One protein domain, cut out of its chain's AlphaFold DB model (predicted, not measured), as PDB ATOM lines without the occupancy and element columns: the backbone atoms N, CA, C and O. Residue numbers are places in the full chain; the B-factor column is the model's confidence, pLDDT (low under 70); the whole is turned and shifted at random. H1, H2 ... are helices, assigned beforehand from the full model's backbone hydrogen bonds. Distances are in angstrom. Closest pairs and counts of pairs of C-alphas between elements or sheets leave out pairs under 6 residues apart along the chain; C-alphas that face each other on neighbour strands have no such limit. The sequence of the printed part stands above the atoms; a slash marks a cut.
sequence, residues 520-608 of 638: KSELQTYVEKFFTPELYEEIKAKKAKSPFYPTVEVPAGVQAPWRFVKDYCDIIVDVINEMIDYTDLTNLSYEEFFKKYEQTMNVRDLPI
ATOM      1  N   LYS A 520     223.983 173.470 214.276       76.62
ATOM      2  CA  LYS A 520     222.585 173.173 213.947       76.62
ATOM      3  C   LYS A 520     221.723 173.223 215.206       76.62
ATOM      4  O   LYS A 520     222.160 172.777 216.268       76.62
ATOM      5  N   SER A 521     220.496 173.727 215.092       84.00
ATOM      6  CA  SER A 521     219.549 173.728 216.215       84.00
ATOM      7  C   SER A 521     219.169 172.294 216.629       84.00
ATOM      8  O   SER A 521     219.254 171.349 215.832       84.00
ATOM      9  N   GLU A 522     218.714 172.094 217.874       87.00
ATOM     10  CA  GLU A 522     218.176 170.776 218.274       87.00
ATOM     11  C   GLU A 522     216.917 170.420 217.460       87.00
ATOM     12  O   GLU A 522     216.621 169.241 217.250       87.00
ATOM     13  N   LEU A 523     216.213 171.439 216.952       86.94
ATOM     14  CA  LEU A 523     215.099 171.299 216.021       86.94
ATOM     15  C   LEU A 523     215.558 170.835 214.632       86.94
ATOM     16  O   LEU A 523     215.053 169.831 214.141       86.94
ATOM     17  N   GLN A 524     216.535 171.501 214.016       89.94
ATOM     18  CA  GLN A 524     217.110 171.084 212.734       89.94
ATOM     19  C   GLN A 524     217.625 169.640 212.813       89.94
ATOM     20  O   GLN A 524     217.296 168.812 211.970       89.94
ATOM     21  N   THR A 525     218.328 169.303 213.897       90.88
ATOM     22  CA  THR A 525     218.838 167.947 214.178       90.88
ATOM     23  C   THR A 525     217.721 166.902 214.369       90.88
ATOM     24  O   THR A 525     217.975 165.698 214.306       90.88
ATOM     25  N   TYR A 526     216.478 167.324 214.620       92.44
ATOM     26  CA  TYR A 526     215.300 166.454 214.605       92.44
ATOM     27  C   TYR A 526     214.682 166.345 213.210       92.44
ATOM     28  O   TYR A 526     214.432 165.229 212.760       92.44
ATOM     29  N   VAL A 527     214.483 167.472 212.520       94.31
ATOM     30  CA  VAL A 527     213.853 167.511 211.191       94.31
ATOM     31  C   VAL A 527     214.681 166.751 210.151       94.31
ATOM     32  O   VAL A 527     214.131 165.932 209.422       94.31
ATOM     33  N   GLU A 528     216.011 166.887 210.175       94.12
ATOM     34  CA  GLU A 528     216.941 166.159 209.291       94.12
ATOM     35  C   GLU A 528     216.879 164.617 209.426       94.12
ATOM     36  O   GLU A 528     217.460 163.910 208.606       94.12
ATOM     37  N   LYS A 529     216.179 164.065 210.433       94.50
ATOM     38  CA  LYS A 529     215.980 162.609 210.596       94.50
ATOM     39  C   LYS A 529     214.823 162.038 209.777       94.50
ATOM     40  O   LYS A 529     214.765 160.822 209.615       94.50
ATOM     41  N   PHE A 530     213.879 162.875 209.349       94.81
ATOM     42  CA  PHE A 530     212.711 162.450 208.566       94.81
ATOM     43  C   PHE A 530     212.586 163.211 207.246       94.81
ATOM     44  O   PHE A 530     212.187 162.633 206.241       94.81
ATOM     45  N   PHE A 531     212.987 164.480 207.228       96.38
ATOM     46  CA  PHE A 531     212.991 165.330 206.051       96.38
ATOM     47  C   PHE A 531     214.433 165.519 205.564       96.38
ATOM     48  O   PHE A 531     215.137 166.433 205.988       96.38
ATOM     49  N   THR A 532     214.891 164.584 204.726       95.88
ATOM     50  CA  THR A 532     216.263 164.534 204.192       95.88
ATOM     51  C   THR A 532     216.403 165.344 202.891       95.88
ATOM     52  O   THR A 532     215.392 165.640 202.244       95.88
ATOM     53  N   PRO A 533     217.635 165.668 202.437       96.38
ATOM     54  CA  PRO A 533     217.853 166.309 201.134       96.38
ATOM     55  C   PRO A 533     217.289 165.500 199.960       96.38
ATOM     56  O   PRO A 533     216.808 166.064 198.981       96.38
ATOM     57  N   GLU A 534     217.324 164.173 200.082       96.38
ATOM     58  CA  GLU A 534     216.823 163.223 199.087       96.38
ATOM     59  C   GLU A 534     215.295 163.317 198.968       96.38
ATOM     60  O   GLU A 534     214.772 163.459 197.863       96.38
ATOM     61  N   LEU A 535     214.584 163.332 200.105       95.88
ATOM     62  CA  LEU A 535     213.129 163.502 200.142       95.88
ATOM     63  C   LEU A 535     212.707 164.896 199.655       95.88
ATOM     64  O   LEU A 535     211.709 165.020 198.946       95.88
ATOM     65  N   TYR A 536     213.474 165.943 199.980       96.81
ATOM     66  CA  TYR A 536     213.227 167.297 199.479       96.81
ATOM     67  C   TYR A 536     213.317 167.376 197.951       96.81
ATOM     68  O   TYR A 536     212.390 167.875 197.313       96.81
ATOM     69  N   GLU A 537     214.394 166.864 197.345       96.12
ATOM     70  CA  GLU A 537     214.534 166.870 195.884       96.12
ATOM     71  C   GLU A 537     213.521 165.926 195.204       96.12
ATOM     72  O   GLU A 537     213.034 166.244 194.119       96.12
ATOM     73  N   GLU A 538     213.099 164.828 195.847       95.38
ATOM     74  CA  GLU A 538     211.983 164.003 195.361       95.38
ATOM     75  C   GLU A 538     210.654 164.782 195.350       95.38
ATOM     76  O   GLU A 538     209.949 164.793 194.336       95.38
ATOM     77  N   ILE A 539     210.317 165.469 196.446       95.75
ATOM     78  CA  ILE A 539     209.104 166.291 196.566       95.75
ATOM     79  C   ILE A 539     209.133 167.444 195.562       95.75
ATOM     80  O   ILE A 539     208.160 167.645 194.839       95.75
ATOM     81  N   LYS A 540     210.259 168.148 195.430       95.38
ATOM     82  CA  LYS A 540     210.487 169.212 194.441       95.38
ATOM     83  C   LYS A 540     210.328 168.699 193.005       95.38
ATOM     84  O   LYS A 540     209.581 169.286 192.220       95.38
ATOM     85  N   ALA A 541     210.926 167.552 192.674       95.25
ATOM     86  CA  ALA A 541     210.794 166.914 191.363       95.25
ATOM     87  C   ALA A 541     209.388 166.350 191.080       95.25
ATOM     88  O   ALA A 541     209.030 166.183 189.909       95.25
ATOM     89  N   LYS A 542     208.590 166.049 192.115       95.19
ATOM     90  CA  LYS A 542     207.172 165.671 191.997       95.19
ATOM     91  C   LYS A 542     206.262 166.896 191.864       95.19
ATOM     92  O   LYS A 542     205.478 166.930 190.919       95.19
ATOM     93  N   LYS A 543     206.424 167.926 192.703       93.88
ATOM     94  CA  LYS A 543     205.678 169.199 192.650       93.88
ATOM     95  C   LYS A 543     205.828 169.901 191.296       93.88
ATOM     96  O   LYS A 543     204.852 170.408 190.755       93.88
ATOM     97  N   ALA A 544     207.017 169.844 190.691       92.56
ATOM     98  CA  ALA A 544     207.266 170.366 189.343       92.56
ATOM     99  C   ALA A 544     206.524 169.609 188.212       92.56
ATOM    100  O   ALA A 544     206.443 170.111 187.092       92.56
ATOM    101  N   LYS A 545     206.000 168.402 188.475       94.19
ATOM    102  CA  LYS A 545     205.288 167.549 187.500       94.19
ATOM    103  C   LYS A 545     203.794 167.400 187.799       94.19
ATOM    104  O   LYS A 545     203.030 167.054 186.902       94.19
ATOM    105  N   SER A 546     203.391 167.586 189.053       92.00
ATOM    106  CA  SER A 546     202.070 167.236 189.570       92.00
ATOM    107  C   SER A 546     201.713 168.122 190.768       92.00
ATOM    108  O   SER A 546     202.544 168.274 191.663       92.00
ATOM    109  N   PRO A 547     200.472 168.640 190.865       88.06
ATOM    110  CA  PRO A 547     199.990 169.295 192.083       88.06
ATOM    111  C   PRO A 547     199.807 168.307 193.249       88.06
ATOM    112  O   PRO A 547     199.660 168.737 194.385       88.06
ATOM    113  N   PHE A 548     199.828 166.997 192.976       89.88
ATOM    114  CA  PHE A 548     199.844 165.934 193.978       89.88
ATOM    115  C   PHE A 548     201.272 165.392 194.139       89.88
ATOM    116  O   PHE A 548     201.821 164.780 193.216       89.88
ATOM    117  N   TYR A 549     201.848 165.601 195.318       91.56
ATOM    118  CA  TYR A 549     203.135 165.084 195.793       91.56
ATOM    119  C   TYR A 549     202.922 164.435 197.174       91.56
ATOM    120  O   TYR A 549     201.894 164.690 197.802       91.56
ATOM    121  N   PRO A 550     203.822 163.550 197.641       90.56
ATOM    122  CA  PRO A 550     203.686 162.944 198.960       90.56
ATOM    123  C   PRO A 550     203.823 163.999 200.063       90.56
ATOM    124  O   PRO A 550     204.740 164.819 200.033       90.56
ATOM    125  N   THR A 551     202.925 163.929 201.040       94.38
ATOM    126  CA  THR A 551     203.036 164.629 202.323       94.38
ATOM    127  C   THR A 551     204.257 164.113 203.086       94.38
ATOM    128  O   THR A 551     204.560 162.919 203.056       94.38
ATOM    129  N   VAL A 552     204.965 165.001 203.781       95.56
ATOM    130  CA  VAL A 552     206.018 164.624 204.725       95.56
ATOM    131  C   VAL A 552     205.358 164.070 205.985       95.56
ATOM    132  O   VAL A 552     204.577 164.766 206.629       95.56
ATOM    133  N   GLU A 553     205.704 162.838 206.351       94.44
ATOM    134  CA  GLU A 553     205.299 162.180 207.597       94.44
ATOM    135  C   GLU A 553     206.541 161.814 208.427       94.44
ATOM    136  O   GLU A 553     207.636 161.650 207.887       94.44
ATOM    137  N   VAL A 554     206.388 161.655 209.746       93.62
ATOM    138  CA  VAL A 554     207.479 161.213 210.635       93.62
ATOM    139  C   VAL A 554     207.491 159.681 210.701       93.62
ATOM    140  O   VAL A 554     206.539 159.097 211.224       93.62
ATOM    141  N   PRO A 555     208.558 158.996 210.242       93.75
ATOM    142  CA  PRO A 555     208.651 157.545 210.336       93.75
ATOM    143  C   PRO A 555     208.606 157.077 211.792       93.75
ATOM    144  O   PRO A 555     209.249 157.667 212.657       93.75
ATOM    145  N   ALA A 556     207.935 155.955 212.063       91.38
ATOM    146  CA  ALA A 556     207.705 155.449 213.424       91.38
ATOM    147  C   ALA A 556     208.980 155.177 214.261       91.38
ATOM    148  O   ALA A 556     208.900 155.056 215.482       91.38
ATOM    149  N   GLY A 557     210.161 155.091 213.633       91.38
ATOM    150  CA  GLY A 557     211.458 154.990 214.319       91.38
ATOM    151  C   GLY A 557     212.087 156.330 214.742       91.38
ATOM    152  O   GLY A 557     213.070 156.336 215.483       91.38
ATOM    153  N   VAL A 558     211.560 157.472 214.289       92.00
ATOM    154  CA  VAL A 558     212.128 158.806 214.536       92.00
ATOM    155  C   VAL A 558     211.575 159.378 215.843       92.00
ATOM    156  O   VAL A 558     210.575 160.092 215.884       92.00
ATOM    157  N   GLN A 559     212.251 159.057 216.948       91.06
ATOM    158  CA  GLN A 559     211.854 159.515 218.280       91.06
ATOM    159  C   GLN A 559     211.946 161.048 218.424       91.06
ATOM    160  O   GLN A 559     212.993 161.652 218.152       91.06
ATOM    161  N   ALA A 560     210.863 161.654 218.917       88.69
ATOM    162  CA  ALA A 560     210.795 163.065 219.291       88.69
ATOM    163  C   ALA A 560     211.855 163.427 220.362       88.69
ATOM    164  O   ALA A 560     212.041 162.668 221.320       88.69
ATOM    165  N   PRO A 561     212.553 164.575 220.251       88.38
ATOM    166  CA  PRO A 561     213.471 165.049 221.280       88.38
ATOM    167  C   PRO A 561     212.737 165.334 222.589       88.38
ATOM    168  O   PRO A 561     211.703 165.990 222.596       88.38
ATOM    169  N   TRP A 562     213.325 164.937 223.718       83.75
ATOM    170  CA  TRP A 562     212.742 165.079 225.064       83.75
ATOM    171  C   TRP A 562     212.377 166.521 225.486       83.75
ATOM    172  O   TRP A 562     211.684 166.703 226.488       83.75
ATOM    173  N   ARG A 563     212.863 167.543 224.763       85.00
ATOM    174  CA  ARG A 563     212.523 168.967 224.951       85.00
ATOM    175  C   ARG A 563     211.201 169.372 224.285       85.00
ATOM    176  O   ARG A 563     210.662 170.417 224.644       85.00
ATOM    177  N   PHE A 564     210.706 168.594 223.325       86.94
ATOM    178  CA  PHE A 564     209.515 168.890 222.536       86.94
ATOM    179  C   PHE A 564     208.377 167.936 222.919       86.94
ATOM    180  O   PHE A 564     208.575 166.729 223.055       86.94
ATOM    181  N   VAL A 565     207.176 168.480 223.119       90.69
ATOM    182  CA  VAL A 565     205.950 167.679 223.280       90.69
ATOM    183  C   VAL A 565     205.491 167.155 221.919       90.69
ATOM    184  O   VAL A 565     205.769 167.798 220.906       90.69
ATOM    185  N   LYS A 566     204.781 166.016 221.885       90.00
ATOM    186  CA  LYS A 566     204.330 165.386 220.628       90.00
ATOM    187  C   LYS A 566     203.594 166.387 219.735       90.00
ATOM    188  O   LYS A 566     203.971 166.546 218.587       90.00
ATOM    189  N   ASP A 567     202.651 167.128 220.304       91.12
ATOM    190  CA  ASP A 567     201.821 168.109 219.603       91.12
ATOM    191  C   ASP A 567     202.666 169.195 218.902       91.12
ATOM    192  O   ASP A 567     202.302 169.689 217.842       91.12
ATOM    193  N   TYR A 568     203.836 169.542 219.455       91.00
ATOM    194  CA  TYR A 568     204.781 170.469 218.824       91.00
ATOM    195  C   TYR A 568     205.583 169.799 217.699       91.00
ATOM    196  O   TYR A 568     205.860 170.434 216.687       91.00
ATOM    197  N   CYS A 569     205.924 168.513 217.838       91.81
ATOM    198  CA  CYS A 569     206.481 167.711 216.745       91.81
ATOM    199  C   CYS A 569     205.481 167.501 215.599       91.81
ATOM    200  O   CYS A 569     205.906 167.473 214.451       91.81
ATOM    201  N   ASP A 570     204.181 167.418 215.888       92.88
ATOM    202  CA  ASP A 570     203.132 167.365 214.867       92.88
ATOM    203  C   ASP A 570     203.042 168.716 214.124       92.88
ATOM    204  O   ASP A 570     203.184 168.754 212.905       92.88
ATOM    205  N   ILE A 571     202.983 169.843 214.853       94.06
ATOM    206  CA  ILE A 571     203.025 171.206 214.276       94.06
ATOM    207  C   ILE A 571     204.285 171.442 213.419       94.06
ATOM    208  O   ILE A 571     204.231 172.137 212.406       94.06
ATOM    209  N   ILE A 572     205.430 170.863 213.798       93.88
ATOM    210  CA  ILE A 572     206.663 170.905 212.996       93.88
ATOM    211  C   ILE A 572     206.455 170.285 211.608       93.88
ATOM    212  O   ILE A 572     206.933 170.838 210.619       93.88
ATOM    213  N   VAL A 573     205.731 169.171 211.527       95.75
ATOM    214  CA  VAL A 573     205.423 168.478 210.270       95.75
ATOM    215  C   VAL A 573     204.400 169.264 209.455       95.75
ATOM    216  O   VAL A 573     204.599 169.449 208.254       95.75
ATOM    217  N   ASP A 574     203.355 169.782 210.102       96.38
ATOM    218  CA  ASP A 574     202.334 170.614 209.456       96.38
ATOM    219  C   ASP A 574     202.964 171.848 208.793       96.38
ATOM    220  O   ASP A 574     202.728 172.094 207.613       96.38
ATOM    221  N   VAL A 575     203.850 172.567 209.494       95.75
ATOM    222  CA  VAL A 575     204.547 173.752 208.953       95.75
ATOM    223  C   VAL A 575     205.524 173.395 207.827       95.75
ATOM    224  O   VAL A 575     205.686 174.182 206.897       95.75
ATOM    225  N   ILE A 576     206.173 172.223 207.859       96.31
ATOM    226  CA  ILE A 576     207.021 171.768 206.740       96.31
ATOM    227  C   ILE A 576     206.166 171.520 205.495       96.31
ATOM    228  O   ILE A 576     206.531 171.989 204.418       96.31
ATOM    229  N   ASN A 577     205.022 170.846 205.640       96.50
ATOM    230  CA  ASN A 577     204.082 170.619 204.544       96.50
ATOM    231  C   ASN A 577     203.483 171.941 204.032       96.50
ATOM    232  O   ASN A 577     203.566 172.223 202.844       96.50
ATOM    233  N   GLU A 578     203.010 172.823 204.914       96.06
ATOM    234  CA  GLU A 578     202.506 174.155 204.550       96.06
ATOM    235  C   GLU A 578     203.566 175.000 203.811       96.06
ATOM    236  O   GLU A 578     203.277 175.678 202.820       96.06
ATOM    237  N   MET A 579     204.831 174.928 204.238       95.50
ATOM    238  CA  MET A 579     205.933 175.587 203.539       95.50
ATOM    239  C   MET A 579     206.265 174.948 202.191       95.50
ATOM    240  O   MET A 579     206.618 175.686 201.266       95.50
ATOM    241  N   ILE A 580     206.170 173.623 202.062       95.81
ATOM    242  CA  ILE A 580     206.286 172.910 200.785       95.81
ATOM    243  C   ILE A 580     205.168 173.352 199.846       95.81
ATOM    244  O   ILE A 580     205.458 173.624 198.684       95.81
ATOM    245  N   ASP A 581     203.936 173.501 200.332       94.69
ATOM    246  CA  ASP A 581     202.763 173.891 199.550       94.69
ATOM    247  C   ASP A 581     202.885 175.329 199.023       94.69
ATOM    248  O   ASP A 581     202.844 175.554 197.805       94.69
ATOM    249  N   TYR A 582     203.113 176.303 199.909       94.00
ATOM    250  CA  TYR A 582     203.108 177.729 199.556       94.00
ATOM    251  C   TYR A 582     204.438 178.281 199.013       94.00
ATOM    252  O   TYR A 582     204.464 179.403 198.504       94.00
ATOM    253  N   THR A 583     205.547 177.536 199.077       92.94
ATOM    254  CA  THR A 583     206.833 177.978 198.499       92.94
ATOM    255  C   THR A 583     207.034 177.437 197.080       92.94
ATOM    256  O   THR A 583     206.769 176.264 196.800       92.94
ATOM    257  N   ASP A 584     207.555 178.268 196.172       93.25
ATOM    258  CA  ASP A 584     208.150 177.773 194.928       93.25
ATOM    259  C   ASP A 584     209.491 177.094 195.239       93.25
ATOM    260  O   ASP A 584     210.451 177.743 195.656       93.25
ATOM    261  N   LEU A 585     209.543 175.775 195.052       93.56
ATOM    262  CA  LEU A 585     210.738 174.969 195.299       93.56
ATOM    263  C   LEU A 585     211.685 174.930 194.087       93.56
ATOM    264  O   LEU A 585     212.804 174.440 194.213       93.56
ATOM    265  N   THR A 586     211.262 175.430 192.918       91.50
ATOM    266  CA  THR A 586     211.960 175.245 191.631       91.50
ATOM    267  C   THR A 586     213.414 175.709 191.689       91.50
ATOM    268  O   THR A 586     214.318 174.964 191.313       91.50
ATOM    269  N   ASN A 587     213.639 176.914 192.218       92.62
ATOM    270  CA  ASN A 587     214.960 177.543 192.318       92.62
ATOM    271  C   ASN A 587     215.555 177.484 193.736       92.62
ATOM    272  O   ASN A 587     216.591 178.091 193.982       92.62
ATOM    273  N   LEU A 588     214.900 176.788 194.670       95.06
ATOM    274  CA  LEU A 588     215.266 176.778 196.084       95.06
ATOM    275  C   LEU A 588     216.098 175.532 196.416       95.06
ATOM    276  O   LEU A 588     215.680 174.398 196.137       95.06
ATOM    277  N   SER A 589     217.267 175.718 197.025       96.56
ATOM    278  CA  SER A 589     218.048 174.608 197.578       96.56
ATOM    279  C   SER A 589     217.472 174.113 198.910       96.56
ATOM    280  O   SER A 589     216.756 174.829 199.613       96.56
ATOM    281  N   TYR A 590     217.824 172.883 199.286       95.50
ATOM    282  CA  TYR A 590     217.477 172.298 200.584       95.50
ATOM    283  C   TYR A 590     217.924 173.172 201.771       95.50
ATOM    284  O   TYR A 590     217.170 173.366 202.723       95.50
ATOM    285  N   GLU A 591     219.133 173.739 201.703       94.06
ATOM    286  CA  GLU A 591     219.693 174.575 202.772       94.06
ATOM    287  C   GLU A 591     218.949 175.909 202.906       94.06
ATOM    288  O   GLU A 591     218.677 176.364 204.018       94.06
ATOM    289  N   GLU A 592     218.548 176.519 201.787       94.88
ATOM    290  CA  GLU A 592     217.724 177.732 201.792       94.88
ATOM    291  C   GLU A 592     216.298 177.456 202.277       94.88
ATOM    292  O   GLU A 592     215.750 178.270 203.023       94.88
ATOM    293  N   PHE A 593     215.711 176.303 201.926       95.25
ATOM    294  CA  PHE A 593     214.430 175.868 202.484       95.25
ATOM    295  C   PHE A 593     214.522 175.706 204.008       95.25
ATOM    296  O   PHE A 593     213.695 176.267 204.725       95.25
ATOM    297  N   PHE A 594     215.550 175.022 204.519       92.44
ATOM    298  CA  PHE A 594     215.769 174.860 205.962       92.44
ATOM    299  C   PHE A 594     215.984 176.196 206.679       92.44
ATOM    300  O   PHE A 594     215.376 176.450 207.717       92.44
ATOM    301  N   LYS A 595     216.793 177.086 206.099       90.75
ATOM    302  CA  LYS A 595     217.031 178.439 206.619       90.75
ATOM    303  C   LYS A 595     215.746 179.271 206.659       90.75
ATOM    304  O   LYS A 595     215.513 179.983 207.634       90.75
ATOM    305  N   LYS A 596     214.893 179.160 205.634       92.62
ATOM    306  CA  LYS A 596     213.554 179.769 205.614       92.62
ATOM    307  C   LYS A 596     212.649 179.135 206.677       92.62
ATOM    308  O   LYS A 596     211.918 179.855 207.342       92.62
ATOM    309  N   TYR A 597     212.720 177.822 206.884       92.44
ATOM    310  CA  TYR A 597     211.930 177.104 207.887       92.44
ATOM    311  C   TYR A 597     212.288 177.510 209.327       92.44
ATOM    312  O   TYR A 597     211.391 177.818 210.112       92.44
ATOM    313  N   GLU A 598     213.578 177.620 209.668       89.75
ATOM    314  CA  GLU A 598     213.999 178.126 210.985       89.75
ATOM    315  C   GLU A 598     213.558 179.584 211.219       89.75
ATOM    316  O   GLU A 598     213.215 179.957 212.346       89.75
ATOM    317  N   GLN A 599     213.506 180.399 210.155       89.31
ATOM    318  CA  GLN A 599     212.954 181.757 210.190       89.31
ATOM    319  C   GLN A 599     211.431 181.763 210.398       89.31
ATOM    320  O   GLN A 599     210.965 182.477 211.284       89.31
ATOM    321  N   THR A 600     210.669 180.956 209.648       89.88
ATOM    322  CA  THR A 600     209.203 180.813 209.784       89.88
ATOM    323  C   THR A 600     208.814 180.383 211.194       89.88
ATOM    324  O   THR A 600     207.965 181.008 211.824       89.88
ATOM    325  N   MET A 601     209.483 179.356 211.724       86.19
ATOM    326  CA  MET A 601     209.265 178.882 213.090       86.19
ATOM    327  C   MET A 601     209.742 179.874 214.159       86.19
ATOM    328  O   MET A 601     209.390 179.734 215.329       86.19
ATOM    329  N   ASN A 602     210.566 180.863 213.785       80.88
ATOM    330  CA  ASN A 602     211.226 181.808 214.686       80.88
ATOM    331  C   ASN A 602     211.910 181.103 215.877       80.88
ATOM    332  O   ASN A 602     211.974 181.634 216.991       80.88
ATOM    333  N   VAL A 603     212.434 179.891 215.641       66.56
ATOM    334  CA  VAL A 603     213.112 179.068 216.652       66.56
ATOM    335  C   VAL A 603     214.525 179.596 216.835       66.56
ATOM    336  O   VAL A 603     215.540 179.010 216.472       66.56
ATOM    337  N   ARG A 604     214.577 180.753 217.490       56.88
ATOM    338  CA  ARG A 604     215.736 181.146 218.270       56.88
ATOM    339  C   ARG A 604     215.859 180.115 219.382       56.88
ATOM    340  O   ARG A 604     215.176 180.222 220.400       56.88
ATOM    341  N   ASP A 605     216.753 179.145 219.191       58.94
ATOM    342  CA  ASP A 605     217.362 178.371 220.275       58.94
ATOM    343  C   ASP A 605     218.115 179.388 221.159       58.94
ATOM    344  O   ASP A 605     219.319 179.622 221.034       58.94
ATOM    345  N   LEU A 606     217.354 180.112 221.992       54.59
ATOM    346  CA  LEU A 606     217.860 181.132 222.897       54.59
ATOM    347  C   LEU A 606     218.907 180.438 223.764       54.59
ATOM    348  O   LEU A 606     218.534 179.512 224.493       54.59
ATOM    349  N   PRO A 607     220.190 180.845 223.697       55.00
ATOM    350  CA  PRO A 607     221.259 180.103 224.340       55.00
ATOM    351  C   PRO A 607     220.911 179.970 225.816       55.00
ATOM    352  O   PRO A 607     220.715 180.980 226.500       55.00
ATOM    353  N   ILE A 608     220.760 178.721 226.273       56.50
ATOM    354  CA  ILE A 608     220.307 178.397 227.626       56.50
ATOM    355  C   ILE A 608     221.368 178.935 228.580       56.50
ATOM    356  O   ILE A 608     222.373 178.272 228.825       56.50
TER     357      ILE A 608
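What this domain is: This is residues 520 to 608 of the 638 residues of an uncharacterized protein of Tritrichomonas foetus (UniProt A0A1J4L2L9). One long helix, H3, runs along an elongated body, and beside it H2 and H4 meet near their first residues as an L, with little H1 near H3. The long unnamed stretch 544 to 565 runs the length of the body before H3 folds back. The printed part has 89 residues with H1, H2, H3 and H4 in that order and no named strand; the class is all helix, though under half of the residues are in named elements. It is compact, radius of gyration of the C-alphas 13.1 A, spanning 43 by 26 by 19 A.

How they stand to each other: Start at H3, residues 566 to 582: it is close to but not clearly touching H4, residues 590 to 600, closest C-alphas Ile 576 and Tyr 597, 7.3 A, at a steep tilt of 63 degrees, opposite ways. H4 only just touches H2, residues 533 to 543, with 3 pairs of C-alphas within 8 A, closest Pro 533 and Tyr 590, 6.0 A, about perpendicular at 87 degrees. In H2, H3 and H4 every O i to N i+4 pair is within hydrogen-bond range; H1, residues 524 to 527, is too short for one.

Where its parts are: Find C-alpha 566 at (204.330, 165.386, 220.628); H3 runs 24.5 A to C-alpha 582 at (203.108, 177.729, 199.556).

The domain as a whole: The link from H2 to H3 is long, the printed part has no cut, and pLDDT is under 70 at residues 603 to 608.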